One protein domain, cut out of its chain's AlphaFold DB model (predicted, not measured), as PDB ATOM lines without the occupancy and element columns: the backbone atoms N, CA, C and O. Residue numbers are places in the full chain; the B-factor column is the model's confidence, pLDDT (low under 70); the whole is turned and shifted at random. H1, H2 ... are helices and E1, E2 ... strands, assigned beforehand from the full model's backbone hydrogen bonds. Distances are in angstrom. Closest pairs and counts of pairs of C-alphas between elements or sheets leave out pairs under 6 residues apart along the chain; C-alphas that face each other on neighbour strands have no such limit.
ATOM      1  N   TYR A  66    -136.643-116.753-120.460       59.44
ATOM      2  CA  TYR A  66    -135.543-115.856-120.132       59.44
ATOM      3  C   TYR A  66    -136.001-114.837-119.085       59.44
ATOM      4  O   TYR A  66    -137.099-114.277-119.170       59.44
ATOM      5  N   HIS A  67    -135.152-114.574-118.091       58.53
ATOM      6  CA  HIS A  67    -135.495-113.648-117.013       58.53
ATOM      7  C   HIS A  67    -135.526-112.188-117.491       58.53
ATOM      8  O   HIS A  67    -136.431-111.445-117.114       58.53
ATOM      9  N   LYS A  68    -134.581-111.800-118.359       73.12
ATOM     10  CA  LYS A  68    -134.416-110.432-118.864       73.12
ATOM     11  C   LYS A  68    -133.792-110.423-120.259       73.12
ATOM     12  O   LYS A  68    -132.799-111.111-120.484       73.12
ATOM     13  N   VAL A  69    -134.342-109.607-121.154       74.69
ATOM     14  CA  VAL A  69    -133.817-109.321-122.497       74.69
ATOM     15  C   VAL A  69    -133.722-107.806-122.666       74.69
ATOM     16  O   VAL A  69    -134.695-107.092-122.433       74.69
ATOM     17  N   ILE A  70    -132.558-107.308-123.058       77.81
ATOM     18  CA  ILE A  70    -132.299-105.918-123.415       77.81
ATOM     19  C   ILE A  70    -132.163-105.824-124.931       77.81
ATOM     20  O   ILE A  70    -131.388-106.553-125.542       77.81
ATOM     21  N   VAL A  71    -132.907-104.908-125.538       84.81
ATOM     22  CA  VAL A  71    -132.865-104.644-126.976       84.81
ATOM     23  C   VAL A  71    -132.460-103.197-127.178       84.81
ATOM     24  O   VAL A  71    -133.218-102.289-126.829       84.81
ATOM     25  N   GLN A  72    -131.276-102.982-127.740       86.31
ATOM     26  CA  GLN A  72    -130.815-101.664-128.143       86.31
ATOM     27  C   GLN A  72    -131.153-101.464-129.621       86.31
ATOM     28  O   GLN A  72    -130.499-101.990-130.522       86.31
ATOM     29  N   ALA A  73    -132.246-100.744-129.849       86.69
ATOM     30  CA  ALA A  73    -132.782-100.479-131.174       86.69
ATOM     31  C   ALA A  73    -132.373 -99.084-131.654       86.69
ATOM     32  O   ALA A  73    -132.247 -98.148-130.857       86.69
ATOM     33  N   LEU A  74    -132.199 -98.960-132.965       87.94
ATOM     34  CA  LEU A  74    -131.765 -97.753-133.652       87.94
ATOM     35  C   LEU A  74    -132.819 -97.313-134.674       87.94
ATOM     36  O   LEU A  74    -133.483 -98.131-135.317       87.94
ATOM     37  N   THR A  75    -132.954 -96.004-134.824       88.75
ATOM     38  CA  THR A  75    -133.612 -95.348-135.957       88.75
ATOM     39  C   THR A  75    -132.578 -94.517-136.709       88.75
ATOM     40  O   THR A  75    -131.390 -94.560-136.388       88.75
ATOM     41  N   GLU A  76    -133.008 -93.746-137.708       85.44
ATOM     42  CA  GLU A  76    -132.119 -92.813-138.409       85.44
ATOM     43  C   GLU A  76    -131.490 -91.784-137.456       85.44
ATOM     44  O   GLU A  76    -130.309 -91.469-137.597       85.44
ATOM     45  N   SER A  77    -132.254 -91.297-136.468       87.62
ATOM     46  CA  SER A  77    -131.822 -90.188-135.604       87.62
ATOM     47  C   SER A  77    -131.653 -90.546-134.124       87.62
ATOM     48  O   SER A  77    -131.107 -89.744-133.365       87.62
ATOM     49  N   TYR A  78    -132.143 -91.704-133.671       84.12
ATOM     50  CA  TYR A  78    -132.235 -92.025-132.244       84.12
ATOM     51  C   TYR A  78    -131.843 -93.466-131.928       84.12
ATOM     52  O   TYR A  78    -131.982 -94.374-132.742       84.12
ATOM     53  N   SER A  79    -131.435 -93.688-130.681       84.06
ATOM     54  CA  SER A  79    -131.328 -95.015-130.087       84.06
ATOM     55  C   SER A  79    -132.236 -95.122-128.864       84.06
ATOM     56  O   SER A  79    -132.555 -94.127-128.203       84.06
ATOM     57  N   HIS A  80    -132.699 -96.335-128.572       81.88
ATOM     58  CA  HIS A  80    -133.440 -96.617-127.351       81.88
ATOM     59  C   HIS A  80    -133.177 -98.035-126.865       81.88
ATOM     60  O   HIS A  80    -133.161 -98.988-127.646       81.88
ATOM     61  N   THR A  81    -133.034 -98.156-125.551       80.50
ATOM     62  CA  THR A  81    -132.835 -99.430-124.875       80.50
ATOM     63  C   THR A  81    -134.154 -99.885-124.269       80.50
ATOM     64  O   THR A  81    -134.648 -99.297-123.308       80.50
ATOM     65  N   TYR A  82    -134.718-100.958-124.812       79.62
ATOM     66  CA  TYR A  82    -135.869-101.633-124.227       79.62
ATOM     67  C   TYR A  82    -135.378-102.722-123.289       79.62
ATOM     68  O   TYR A  82    -134.531-103.528-123.656       79.62
ATOM     69  N   THR A  83    -135.926-102.766-122.083       77.75
ATOM     70  CA  THR A  83    -135.716-103.873-121.151       77.75
ATOM     71  C   THR A  83    -137.019-104.642-121.036       77.75
ATOM     72  O   THR A  83    -138.023-104.053-120.648       77.75
ATOM     73  N   LEU A  84    -136.992-105.926-121.372       78.94
ATOM     74  CA  LEU A  84    -138.126-106.834-121.291       78.94
ATOM     75  C   LEU A  84    -137.849-107.933-120.270       78.94
ATOM     76  O   LEU A  84    -136.734-108.455-120.208       78.94
ATOM     77  N   PHE A  85    -138.871-108.340-119.527       76.50
ATOM     78  CA  PHE A  85    -138.798-109.466-118.601       76.50
ATOM     79  C   PHE A  85    -139.747-110.589-119.027       76.50
ATOM     80  O   PHE A  85    -140.709-110.370-119.762       76.50
ATOM     81  N   ASN A  86    -139.491-111.803-118.527       73.31
ATOM     82  CA  ASN A  86    -140.364-112.973-118.715       73.31
ATOM     83  C   ASN A  86    -140.614-113.350-120.191       73.31
ATOM     84  O   ASN A  86    -141.735-113.694-120.571       73.31
ATOM     85  N   ILE A  87    -139.573-113.293-121.022       78.88
ATOM     86  CA  ILE A  87    -139.651-113.653-122.445       78.88
ATOM     87  C   ILE A  87    -139.618-115.174-122.603       78.88
ATOM     88  O   ILE A  87    -138.815-115.830-121.942       78.88
ATOM     89  N   LYS A  88    -140.476-115.751-123.457       80.31
ATOM     90  CA  LYS A  88    -140.498-117.209-123.706       80.31
ATOM     91  C   LYS A  88    -139.132-117.672-124.236       80.31
ATOM     92  O   LYS A  88    -138.558-117.005-125.095       80.31
ATOM     93  N   LYS A  89    -138.606-118.811-123.766       70.62
ATOM     94  CA  LYS A  89    -137.295-119.331-124.225       70.62
ATOM     95  C   LYS A  89    -137.264-119.719-125.703       70.62
ATOM     96  O   LYS A  89    -136.189-119.801-126.282       70.62
ATOM     97  N   THR A  90    -138.426-119.960-126.302       78.69
ATOM     98  CA  THR A  90    -138.578-120.252-127.732       78.69
ATOM     99  C   THR A  90    -138.306-119.040-128.624       78.69
ATOM    100  O   THR A  90    -138.062-119.220-129.812       78.69
ATOM    101  N   ILE A  91    -138.326-117.820-128.071       81.00
ATOM    102  CA  ILE A  91    -138.069-116.585-128.815       81.00
ATOM    103  C   ILE A  91    -136.589-116.484-129.173       81.00
ATOM    104  O   ILE A  91    -135.717-116.453-128.302       81.00
ATOM    105  N   THR A  92    -136.323-116.365-130.469       81.50
ATOM    106  CA  THR A  92    -134.985-116.184-131.035       81.50
ATOM    107  C   THR A  92    -134.633-114.704-131.219       81.50
ATOM    108  O   THR A  92    -135.472-113.806-131.099       81.50
ATOM    109  N   LYS A  93    -133.369-114.423-131.564       79.38
ATOM    110  CA  LYS A  93    -132.931-113.070-131.942       79.38
ATOM    111  C   LYS A  93    -133.708-112.538-133.155       79.38
ATOM    112  O   LYS A  93    -134.076-111.365-133.169       79.38
ATOM    113  N   ASP A  94    -133.998-113.395-134.130       82.88
ATOM    114  CA  ASP A  94    -134.739-113.017-135.336       82.88
ATOM    115  C   ASP A  94    -136.205-112.701-135.026       82.88
ATOM    116  O   ASP A  94    -136.766-111.759-135.592       82.88
ATOM    117  N   ASP A  95    -136.813-113.401-134.064       84.44
ATOM    118  CA  ASP A  95    -138.147-113.060-133.562       84.44
ATOM    119  C   ASP A  95    -138.155-111.669-132.924       84.44
ATOM    120  O   ASP A  95    -139.027-110.852-133.234       84.44
ATOM    121  N   ILE A  96    -137.158-111.361-132.083       84.31
ATOM    122  CA  ILE A  96    -137.006-110.033-131.472       84.31
ATOM    123  C   ILE A  96    -136.879-108.958-132.553       84.31
ATOM    124  O   ILE A  96    -137.652-108.002-132.534       84.31
ATOM    125  N   ILE A  97    -135.985-109.130-133.530       84.81
ATOM    126  CA  ILE A  97    -135.809-108.188-134.651       84.81
ATOM    127  C   ILE A  97    -137.132-107.997-135.404       84.81
ATOM    128  O   ILE A  97    -137.570-106.864-135.631       84.81
ATOM    129  N   THR A  98    -137.799-109.097-135.751       88.44
ATOM    130  CA  THR A  98    -139.055-109.091-136.515       88.44
ATOM    131  C   THR A  98    -140.158-108.340-135.780       88.44
ATOM    132  O   THR A  98    -140.857-107.513-136.374       88.44
ATOM    133  N   GLN A  99    -140.320-108.591-134.479       89.12
ATOM    134  CA  GLN A  99    -141.352-107.932-133.684       89.12
ATOM    135  C   GLN A  99    -141.000-106.471-133.377       89.12
ATOM    136  O   GLN A  99    -141.873-105.606-133.459       89.12
ATOM    137  N   PHE A 100    -139.737-106.156-133.083       87.50
ATOM    138  CA  PHE A 100    -139.322-104.790-132.754       87.50
ATOM    139  C   PHE A 100    -139.357-103.846-133.952       87.50
ATOM    140  O   PHE A 100    -139.682-102.675-133.774       87.50
ATOM    141  N   LYS A 101    -139.170-104.330-135.184       87.56
ATOM    142  CA  LYS A 101    -139.416-103.518-136.393       87.56
ATOM    143  C   LYS A 101    -140.875-103.046-136.531       87.56
ATOM    144  O   LYS A 101    -141.164-102.142-137.312       87.56
ATOM    145  N   LYS A 102    -141.821-103.601-135.757       86.56
ATOM    146  CA  LYS A 102    -143.212-103.106-135.671       86.56
ATOM    147  C   LYS A 102    -143.379-101.918-134.702       86.56
ATOM    148  O   LYS A 102    -144.437-101.267-134.730       86.56
ATOM    149  N   LEU A 103    -142.384-101.669-133.843       86.75
ATOM    150  CA  LEU A 103    -142.334-100.636-132.799       86.75
ATOM    151  C   LEU A 103    -141.670 -99.339-133.310       86.75
ATOM    152  O   LEU A 103    -141.380 -99.207-134.498       86.75
ATOM    153  N   LYS A 104    -141.518 -98.337-132.431       82.62
ATOM    154  CA  LYS A 104    -140.977 -97.007-132.776       82.62
ATOM    155  C   LYS A 104    -140.089 -96.414-131.693       82.62
ATOM    156  O   LYS A 104    -140.379 -96.608-130.518       82.62
ATOM    157  N   ILE A 105    -139.164 -95.537-132.082       81.88
ATOM    158  CA  ILE A 105    -138.439 -94.637-131.169       81.88
ATOM    159  C   ILE A 105    -138.736 -93.196-131.585       81.88
ATOM    160  O   ILE A 105    -138.584 -92.834-132.742       81.88
ATOM    161  N   GLN A 106    -139.249 -92.375-130.665       79.00
ATOM    162  CA  GLN A 106    -139.556 -90.951-130.906       79.00
ATOM    163  C   GLN A 106    -140.355 -90.627-132.194       79.00
ATOM    164  O   GLN A 106    -140.264 -89.533-132.740       79.00
ATOM    165  N   ASN A 107    -141.258 -91.522-132.606       76.94
ATOM    166  CA  ASN A 107    -142.057 -91.475-133.846       76.94
ATOM    167  C   ASN A 107    -141.356 -91.949-135.131       76.94
ATOM    168  O   ASN A 107    -142.059 -92.068-136.140       76.94
ATOM    169  N   GLU A 108    -140.077 -92.305-135.091       81.12
ATOM    170  CA  GLU A 108    -139.344 -92.949-136.187       81.12
ATOM    171  C   GLU A 108    -139.521 -94.478-136.144       81.12
ATOM    172  O   GLU A 108    -139.778 -95.059-135.082       81.12
ATOM    173  N   ASP A 109    -139.475 -95.117-137.316       88.12
ATOM    174  CA  ASP A 109    -139.505 -96.579-137.433       88.12
ATOM    175  C   ASP A 109    -138.116 -97.140-137.087       88.12
ATOM    176  O   ASP A 109    -137.101 -96.549-137.450       88.12
ATOM    177  N   ILE A 110    -138.073 -98.259-136.361       87.31
ATOM    178  CA  ILE A 110    -136.812 -98.930-136.016       87.31
ATOM    179  C   ILE A 110    -136.233 -99.560-137.279       87.31
ATOM    180  O   ILE A 110    -136.877-100.405-137.909       87.31
ATOM    181  N   THR A 111    -135.024 -99.147-137.639       86.88
ATOM    182  CA  THR A 111    -134.331 -99.581-138.856       86.88
ATOM    183  C   THR A 111    -133.316-100.677-138.558       86.88
ATOM    184  O   THR A 111    -133.225-101.634-139.331       86.88
ATOM    185  N   ASP A 112    -132.624-100.588-137.418       85.56
ATOM    186  CA  ASP A 112    -131.515-101.479-137.075       85.56
ATOM    187  C   ASP A 112    -131.379-101.737-135.559       85.56
ATOM    188  O   ASP A 112    -132.100-101.156-134.742       85.56
ATOM    189  N   PHE A 113    -130.468-102.636-135.180       87.06
ATOM    190  CA  PHE A 113    -130.217-103.066-133.803       87.06
ATOM    191  C   PHE A 113    -128.715-103.142-133.538       87.06
ATOM    192  O   PHE A 113    -128.022-103.962-134.138       87.06
ATOM    193  N   SER A 114    -128.214-102.338-132.599       80.00
ATOM    194  CA  SER A 114    -126.807-102.423-132.189       80.00
ATOM    195  C   SER A 114    -126.547-103.643-131.315       80.00
ATOM    196  O   SER A 114    -125.484-104.250-131.409       80.00
ATOM    197  N   GLU A 115    -127.515-104.027-130.478       78.06
ATOM    198  CA  GLU A 115    -127.339-105.140-129.553       78.06
ATOM    199  C   GLU A 115    -128.667-105.756-129.100       78.06
ATOM    200  O   GLU A 115    -129.672-105.068-128.907       78.06
ATOM    201  N   ILE A 116    -128.658-107.076-128.903       74.56
ATOM    202  CA  ILE A 116    -129.710-107.816-128.200       74.56
ATOM    203  C   ILE A 116    -128.990-108.652-127.150       74.56
ATOM    204  O   ILE A 116    -128.342-109.645-127.477       74.56
ATOM    205  N   LEU A 117    -129.069-108.197-125.906       61.69
ATOM    206  CA  LEU A 117    -128.383-108.779-124.762       61.69
ATOM    207  C   LEU A 117    -129.382-109.400-123.802       61.69
ATOM    208  O   LEU A 117    -130.535-108.996-123.715       61.69
ATOM    209  N   PHE A 118    -128.924-110.357-123.016       59.88
ATOM    210  CA  PHE A 118    -129.663-110.863-121.870       59.88
ATOM    211  C   PHE A 118    -128.972-110.274-120.622       59.88
ATOM    212  O   PHE A 118    -127.756-110.401-120.526       59.88
ATOM    213  N   PHE A 119    -129.741-109.638-119.711       46.22
ATOM    214  CA  PHE A 119    -129.354-108.968-118.429       46.22
ATOM    215  C   PHE A 119    -128.990-107.446-118.379       46.22
ATOM    216  O   PHE A 119    -128.301-106.935-119.243       46.22
ATOM    217  N   GLU A 120    -129.452-106.762-117.296       31.30
ATOM    218  CA  GLU A 120    -128.723-105.811-116.397       31.30
ATOM    219  C   GLU A 120    -128.644-104.257-116.608       31.30
ATOM    220  O   GLU A 120    -127.567-103.730-116.400       31.30
ATOM    221  N   ASP A 121    -129.751-103.508-116.793       35.81
ATOM    222  CA  ASP A 121    -130.014-102.110-116.294       35.81
ATOM    223  C   ASP A 121    -129.775-100.822-117.141       35.81
ATOM    224  O   ASP A 121    -129.163-100.830-118.202       35.81
ATOM    225  N   LYS A 122    -130.454 -99.734-116.703       33.53
ATOM    226  CA  LYS A 122    -131.128 -98.652-117.475       33.53
ATOM    227  C   LYS A 122    -130.454 -97.271-117.429       33.53
ATOM    228  O   LYS A 122    -129.962 -96.886-116.376       33.53
ATOM    229  N   ASP A 123    -130.713 -96.444-118.460       29.70
ATOM    230  CA  ASP A 123    -131.013 -95.019-118.227       29.70
ATOM    231  C   ASP A 123    -131.880 -94.305-119.298       29.70
ATOM    232  O   ASP A 123    -131.953 -94.693-120.466       29.70
ATOM    233  N   SER A 124    -132.445 -93.180-118.845       32.62
ATOM    234  CA  SER A 124    -133.066 -92.029-119.525       32.62
ATOM    235  C   SER A 124    -134.585 -92.004-119.808       32.62
ATOM    236  O   SER A 124    -135.209 -92.889-120.390       32.62
ATOM    237  N   SER A 125    -135.177 -90.901-119.336       35.81
ATOM    238  CA  SER A 125    -136.601 -90.552-119.304       35.81
ATOM    239  C   SER A 125    -137.246 -90.453-120.692       35.81
ATOM    240  O   SER A 125    -136.685 -89.797-121.570       35.81
ATOM    241  N   PRO A 126    -138.460 -90.994-120.910       47.97
ATOM    242  CA  PRO A 126    -138.860 -91.286-122.274       47.97
ATOM    243  C   PRO A 126    -139.947 -90.308-122.788       47.97
ATOM    244  O   PRO A 126    -140.805 -89.809-122.052       47.97
ATOM    245  N   ASN A 127    -139.897 -89.994-124.086       53.09
ATOM    246  CA  ASN A 127    -140.885 -89.175-124.795       53.09
ATOM    247  C   ASN A 127    -142.237 -89.908-124.792       53.09
ATOM    248  O   ASN A 127    -142.356 -90.957-125.404       53.09
ATOM    249  N   ILE A 128    -143.276 -89.417-124.111       60.12
ATOM    250  CA  ILE A 128    -144.521 -90.189-123.888       60.12
ATOM    251  C   ILE A 128    -145.418 -90.374-125.124       60.12
ATOM    252  O   ILE A 128    -146.425 -91.090-125.056       60.12
ATOM    253  N   LYS A 129    -145.103 -89.737-126.260       61.75
ATOM    254  CA  LYS A 129    -145.893 -89.903-127.485       61.75
ATOM    255  C   LYS A 129    -145.708 -91.338-127.985       61.75
ATOM    256  O   LYS A 129    -144.633 -91.700-128.438       61.75
ATOM    257  N   ASN A 130    -146.784 -92.128-127.913       70.62
ATOM    258  CA  ASN A 130    -146.850 -93.548-128.298       70.62
ATOM    259  C   ASN A 130    -146.283 -94.565-127.294       70.62
ATOM    260  O   ASN A 130    -146.063 -95.713-127.675       70.62
ATOM    261  N   LEU A 131    -146.131 -94.179-126.023       83.12
ATOM    262  CA  LEU A 131    -145.808 -95.112-124.943       83.12
ATOM    263  C   LEU A 131    -147.062 -95.839-124.434       83.12
ATOM    264  O   LEU A 131    -148.062 -95.207-124.056       83.12
ATOM    265  N   TYR A 132    -146.987 -97.163-124.376       85.06
ATOM    266  CA  TYR A 132    -148.002 -98.043-123.811       85.06
ATOM    267  C   TYR A 132    -147.424 -98.828-122.638       85.06
ATOM    268  O   TYR A 132    -146.288 -99.277-122.689       85.06
ATOM    269  N   GLN A 133    -148.221 -99.018-121.591       91.81
ATOM    270  CA  GLN A 133    -147.956 -99.996-120.545       91.81
ATOM    271  C   GLN A 133    -148.775-101.253-120.838       91.81
ATOM    272  O   GLN A 133    -150.006-101.186-120.909       91.81
ATOM    273  N   ILE A 134    -148.091-102.381-120.970       93.62
ATOM    274  CA  ILE A 134    -148.680-103.717-121.003       93.62
ATOM    275  C   ILE A 134    -148.782-104.214-119.567       93.62
ATOM    276  O   ILE A 134    -147.821-104.104-118.812       93.62
ATOM    277  N   VAL A 135    -149.935-104.751-119.187       92.69
ATOM    278  CA  VAL A 135    -150.156-105.422-117.905       92.69
ATOM    279  C   VAL A 135    -150.484-106.876-118.200       92.69
ATOM    280  O   VAL A 135    -151.420-107.155-118.956       92.69
ATOM    281  N   TYR A 136    -149.734-107.797-117.607       90.44
ATOM    282  CA  TYR A 136    -149.896-109.228-117.841       90.44
ATOM    283  C   TYR A 136    -149.864-110.024-116.538       90.44
ATOM    284  O   TYR A 136    -149.269-109.591-115.546       90.44
ATOM    285  N   LYS A 137    -150.536-111.178-116.537       88.75
ATOM    286  CA  LYS A 137    -150.532-112.133-115.430       88.75
ATOM    287  C   LYS A 137    -149.652-113.329-115.759       88.75
ATOM    288  O   LYS A 137    -149.753-113.903-116.840       88.75
ATOM    289  N   ARG A 138    -148.831-113.728-114.793       82.38
ATOM    290  CA  ARG A 138    -148.048-114.965-114.818       82.38
ATOM    291  C   ARG A 138    -147.982-115.514-113.398       82.38
ATOM    292  O   ARG A 138    -147.702-114.755-112.476       82.38
ATOM    293  N   GLU A 139    -148.259-116.807-113.222       79.38
ATOM    294  CA  GLU A 139    -148.153-117.492-111.918       79.38
ATOM    295  C   GLU A 139    -148.886-116.730-110.787       79.38
ATOM    296  O   GLU A 139    -148.349-116.486-109.708       79.38
ATOM    297  N   SER A 140    -150.120-116.289-111.059       78.12
ATOM    298  CA  SER A 140    -150.965-115.478-110.154       78.12
ATOM    299  C   SER A 140    -150.429-114.086-109.778       78.12
ATOM    300  O   SER A 140    -151.064-113.377-108.996       78.12
ATOM    301  N   ARG A 141    -149.297-113.650-110.339       82.94
ATOM    302  CA  ARG A 141    -148.725-112.312-110.139       82.94
ATOM    303  C   ARG A 141    -148.997-111.417-111.343       82.94
ATOM    304  O   ARG A 141    -149.098-111.889-112.475       82.94
ATOM    305  N   THR A 142    -149.096-110.115-111.088       87.56
ATOM    306  CA  THR A 142    -149.290-109.087-112.118       87.56
ATOM    307  C   THR A 142    -147.981-108.352-112.362       87.56
ATOM    308  O   THR A 142    -147.369-107.843-111.423       87.56
ATOM    309  N   PHE A 143    -147.595-108.246-113.626       87.12
ATOM    310  CA  PHE A 143    -146.381-107.575-114.076       87.12
ATOM    311  C   PHE A 143    -146.715-106.482-115.089       87.12
ATOM    312  O   PHE A 143    -147.825-106.436-115.632       87.12
ATOM    313  N   THR A 144    -145.753-105.593-115.344       89.31
ATOM    314  CA  THR A 144    -145.912-104.542-116.349       89.31
ATOM    315  C   THR A 144    -144.663-104.341-117.187       89.31
ATOM    316  O   THR A 144    -143.590-104.212-116.611       89.31
ATOM    317  N   GLU A 145    -144.837-104.186-118.498       87.00
ATOM    318  CA  GLU A 145    -143.798-103.712-119.425       87.00
ATOM    319  C   GLU A 145    -144.221-102.401-120.085       87.00
ATOM    320  O   GLU A 145    -145.414-102.117-120.225       87.00
ATOM    321  N   GLU A 146    -143.250-101.607-120.524       86.88
ATOM    322  CA  GLU A 146    -143.490-100.377-121.275       86.88
ATOM    323  C   GLU A 146    -142.963-100.518-122.707       86.88
ATOM    324  O   GLU A 146    -141.800-100.842-122.922       86.88
ATOM    325  N   LEU A 147    -143.835-100.290-123.693       83.06
ATOM    326  CA  LEU A 147    -143.544-100.462-125.117       83.06
ATOM    327  C   LEU A 147    -143.965 -99.232-125.921       83.06
ATOM    328  O   LEU A 147    -145.042 -98.666-125.718       83.06
ATOM    329  N   TYR A 148    -143.151 -98.870-126.905       76.94
ATOM    330  CA  TYR A 148    -143.443 -97.805-127.859       76.94
ATOM    331  C   TYR A 148    -144.003 -98.359-129.168       76.94
ATOM    332  O   TYR A 148    -143.328 -99.134-129.830       76.94
ATOM    333  N   ALA A 149    -145.202 -97.952-129.598       78.19
ATOM    334  CA  ALA A 149    -145.824 -98.534-130.800       78.19
ATOM    335  C   ALA A 149    -146.714 -97.563-131.598       78.19
ATOM    336  O   ALA A 149    -147.313 -96.647-131.043       78.19
ATOM    337  N   LYS A 150    -146.911 -97.796-132.907       71.19
ATOM    338  CA  LYS A 150    -147.872 -97.000-133.717       71.19
ATOM    339  C   LYS A 150    -149.313 -97.092-133.183       71.19
ATOM    340  O   LYS A 150    -150.092 -96.156-133.342       71.19
ATOM    341  N   SER A 151    -149.672 -98.199-132.538       78.44
ATOM    342  CA  SER A 151    -151.000 -98.433-131.971       78.44
ATOM    343  C   SER A 151    -150.932 -99.372-130.768       78.44
ATOM    344  O   SER A 151    -149.958-100.106-130.595       78.44
ATOM    345  N   TRP A 152    -151.982 -99.375-129.944       85.56
ATOM    346  CA  TRP A 152    -152.063-100.285-128.800       85.56
ATOM    347  C   TRP A 152    -152.179-101.748-129.238       85.56
ATOM    348  O   TRP A 152    -151.685-102.623-128.538       85.56
ATOM    349  N   GLN A 153    -152.787-102.014-130.402       89.25
ATOM    350  CA  GLN A 153    -152.911-103.360-130.962       89.25
ATOM    351  C   GLN A 153    -151.542-103.953-131.269       89.25
ATOM    352  O   GLN A 153    -151.294-105.093-130.909       89.25
ATOM    353  N   ARG A 154    -150.633-103.163-131.858       83.69
ATOM    354  CA  ARG A 154    -149.262-103.615-132.131       83.69
ATOM    355  C   ARG A 154    -148.475-103.853-130.850       83.69
ATOM    356  O   ARG A 154    -147.773-104.847-130.756       83.69
ATOM    357  N   ALA A 155    -148.623-102.979-129.852       85.50
ATOM    358  CA  ALA A 155    -147.997-103.193-128.547       85.50
ATOM    359  C   ALA A 155    -148.501-104.488-127.883       85.50
ATOM    360  O   ALA A 155    -147.709-105.244-127.329       85.50
ATOM    361  N   LYS A 156    -149.811-104.763-127.980       91.12
ATOM    362  CA  LYS A 156    -150.423-105.999-127.484       91.12
ATOM    363  C   LYS A 156    -149.925-107.230-128.245       91.12
ATOM    364  O   LYS A 156    -149.516-108.184-127.609       91.12
ATOM    365  N   GLU A 157    -149.943-107.191-129.577       87.44
ATOM    366  CA  GLU A 157    -149.504-108.290-130.447       87.44
ATOM    367  C   GLU A 157    -148.056-108.689-130.143       87.44
ATOM    368  O   GLU A 157    -147.768-109.861-129.931       87.44
ATOM    369  N   VAL A 158    -147.158-107.702-130.042       84.88
ATOM    370  CA  VAL A 158    -145.758-107.941-129.670       84.88
ATOM    371  C   VAL A 158    -145.664-108.581-128.283       84.88
ATOM    372  O   VAL A 158    -144.925-109.547-128.110       84.88
ATOM    373  N   ALA A 159    -146.434-108.099-127.305       89.56
ATOM    374  CA  ALA A 159    -146.450-108.683-125.969       89.56
ATOM    375  C   ALA A 159    -146.998-110.120-125.940       89.56
ATOM    376  O   ALA A 159    -146.378-110.970-125.315       89.56
ATOM    377  N   ASP A 160    -148.106-110.413-126.628       87.69
ATOM    378  CA  ASP A 160    -148.695-111.762-126.681       87.69
ATOM    379  C   ASP A 160    -147.721-112.786-127.298       87.69
ATOM    380  O   ASP A 160    -147.673-113.953-126.893       87.69
ATOM    381  N   ILE A 161    -146.938-112.346-128.291       85.81
ATOM    382  CA  ILE A 161    -145.933-113.181-128.952       85.81
ATOM    383  C   ILE A 161    -144.745-113.408-128.013       85.81
ATOM    384  O   ILE A 161    -144.411-114.560-127.736       85.81
ATOM    385  N   LEU A 162    -144.137-112.330-127.509       85.88
ATOM    386  CA  LEU A 162    -142.844-112.388-126.822       85.88
ATOM    387  C   LEU A 162    -142.942-112.797-125.343       85.88
ATOM    388  O   LEU A 162    -142.084-113.531-124.849       85.88
ATOM    389  N   ILE A 163    -143.950-112.308-124.620       86.56
ATOM    390  CA  ILE A 163    -144.046-112.449-123.163       86.56
ATOM    391  C   ILE A 163    -144.748-113.762-122.818       86.56
ATOM    392  O   ILE A 163    -145.820-114.075-123.337       86.56
ATOM    393  N   ASN A 164    -144.166-114.519-121.889       81.81
ATOM    394  CA  ASN A 164    -144.845-115.645-121.264       81.81
ATOM    395  C   ASN A 164    -145.790-115.135-120.169       81.81
ATOM    396  O   ASN A 164    -145.416-114.980-119.004       81.81
ATOM    397  N   GLY A 165    -147.017-114.817-120.557       81.19
ATOM    398  CA  GLY A 165    -148.042-114.367-119.636       81.19
ATOM    399  C   GLY A 165    -149.288-113.904-120.365       81.19
ATOM    400  O   GLY A 165    -149.267-113.526-121.533       81.19
ATOM    401  N   GLU A 166    -150.400-113.920-119.650       88.31
ATOM    402  CA  GLU A 166    -151.673-113.475-120.188       88.31
ATOM    403  C   GLU A 166    -151.723-111.946-120.155       88.31
ATOM    404  O   GLU A 166    -151.808-111.354-119.078       88.31
ATOM    405  N   VAL A 167    -151.710-111.283-121.315       90.06
ATOM    406  CA  VAL A 167    -151.971-109.838-121.369       90.06
ATOM    407  C   VAL A 167    -153.412-109.579-120.929       90.06
ATOM    408  O   VAL A 167    -154.372-109.967-121.601       90.06
ATOM    409  N   VAL A 168    -153.566-108.896-119.794       91.94
ATOM    410  CA  VAL A 168    -154.870-108.593-119.192       91.94
ATOM    411  C   VAL A 168    -155.313-107.160-119.442       91.94
ATOM    412  O   VAL A 168    -156.515-106.904-119.484       91.94
ATOM    413  N   GLU A 169    -154.375-106.228-119.638       92.56
ATOM    414  CA  GLU A 169    -154.686-104.820-119.875       92.56
ATOM    415  C   GLU A 169    -153.588-104.108-120.687       92.56
ATOM    416  O   GLU A 169    -152.399-104.369-120.515       92.56
ATOM    417  N   VAL A 170    -153.982-103.179-121.565       92.19
ATOM    418  CA  VAL A 170    -153.062-102.272-122.276       92.19
ATOM    419  C   VAL A 170    -153.481-100.834-122.020       92.19
ATOM    420  O   VAL A 170    -154.632-100.449-122.257       92.19
ATOM    421  N   ARG A 171    -152.533-100.021-121.554       93.81
ATOM    422  CA  ARG A 171    -152.761 -98.628-121.157       93.81
ATOM    423  C   ARG A 171    -151.891 -97.698-121.989       93.81
ATOM    424  O   ARG A 171    -150.720 -97.979-122.184       93.81
ATOM    425  N   LYS A 172    -152.414 -96.556-122.426       89.12
ATOM    426  CA  LYS A 172    -151.631 -95.504-123.094       89.12
ATOM    427  C   LYS A 172    -151.330 -94.369-122.133       89.12
ATOM    428  O   LYS A 172    -152.259 -93.808-121.545       89.12
ATOM    429  N   PHE A 173    -150.066 -93.983-122.015       85.81
ATOM    430  CA  PHE A 173    -149.696 -92.822-121.212       85.81
ATOM    431  C   PHE A 173    -150.293 -91.553-121.823       85.81
ATOM    432  O   PHE A 173    -150.073 -91.226-122.985       85.81
ATOM    433  N   SER A 174    -151.093 -90.850-121.028       83.44
ATOM    434  CA  SER A 174    -151.589 -89.503-121.339       83.44
ATOM    435  C   SER A 174    -150.772 -88.436-120.610       83.44
ATOM    436  O   SER A 174    -150.776 -87.276-121.007       83.44
ATOM    437  N   ARG A 175    -150.068 -88.827-119.538       78.88
ATOM    438  CA  ARG A 175    -149.153 -87.977-118.776       78.88
ATOM    439  C   ARG A 175    -148.192 -88.818-117.940       78.88
ATOM    440  O   ARG A 175    -148.612 -89.818-117.356       78.88
ATOM    441  N   ILE A 176    -146.962 -88.333-117.802       78.56
ATOM    442  CA  ILE A 176    -145.998 -88.745-116.779       78.56
ATOM    443  C   ILE A 176    -145.393 -87.489-116.136       78.56
ATOM    444  O   ILE A 176    -145.278 -86.450-116.787       78.56
ATOM    445  N   THR A 177    -145.061 -87.547-114.852       73.75
ATOM    446  CA  THR A 177    -144.222 -86.547-114.192       73.75
ATOM    447  C   THR A 177    -143.318 -87.237-113.181       73.75
ATOM    448  O   THR A 177    -143.744 -88.121-112.440       73.75
TER     449      THR A 177
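AT A GLANCE: This is residues 66 to 177 of the 243 residues of an uncharacterized protein of Epsilonproteobacteria bacterium (UniProt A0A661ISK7). Two small three-stranded sheets stand side by side, with edge strands E2 and E5 towards each other; H1 covers one sheet and H2 the other, and the two helices lie next to each other. The link of residues 118 to 130 crosses from one half to the other past the side away from the helices. The printed part has 112 residues with two named helices and six named strands, in the order E1 E2 H1 E3 E4 E5 H2 E6, class mixed; both sheets, E2 E1 E3 and E5 E4 E6, are antiparallel. It is compact, with a radius of gyration of the C-alphas of 13.2 A, and spans 40 by 32 by 25 A.

HOW THE PARTS SIT: E1, residues 66 to 74, and E2, residues 79 to 88, form an antiparallel hairpin, with N 71 and O 82 within hydrogen-bond range at 2.8 A. E3, residues 112 to 117, is the antiparallel neighbour of E1, with N 72 and O 115 at 2.9 A. H1, residues 93 to 100, is on this strongly twisted sheet, over E1 and E3, at a height over the sheet of 9.2 A. E4, residues 131 to 138, and E5, residues 141 to 148, form a second hairpin, with N 134 and O 145 at 2.8 A; E6, residues 166 to 176, is antiparallel to E4, with N 135 and O 169 at 2.8 A. H2, residues 152 to 162, is on one face of this strongly twisted sheet, making two layers, helix and sheet, at a height over the sheet of 7.9 A. E2, H1, E3 and E5, H2, E6 are split strand-helix-strand units, each with another strand between its two, and right-handed crossovers. H1 and H2 only just touch, with 3 pairs of C-alphas within 8 A, the closest those of Gln 99 and Val 158 at 6.0 A. The closest C-alphas of E2 and E5, those of Leu 84 and Glu 145, are 6.7 A apart. In H1 and H2 every O i to N i+4 pair is within hydrogen-bond range.

IN THESE COORDINATES: E1 begins at C-alpha 66 (-135.543, -115.856, -120.132); E2 is 24.8 A long and bends by 73 degrees at residue 85. H2 measures 15.3 A. E6, 25.6 A, bends by 65 degrees at residue 173 and ends at C-alpha 176 (-145.998, -88.745, -116.779).

THE WHOLE: The C-alphas farthest apart, of Glu 76 and Ser 140, are 40.8 A apart. The printed part has no cut; H1 to E3 and E3 to E4 are long links. pLDDT is under 70 at residues 66 to 67 and 117 to 129.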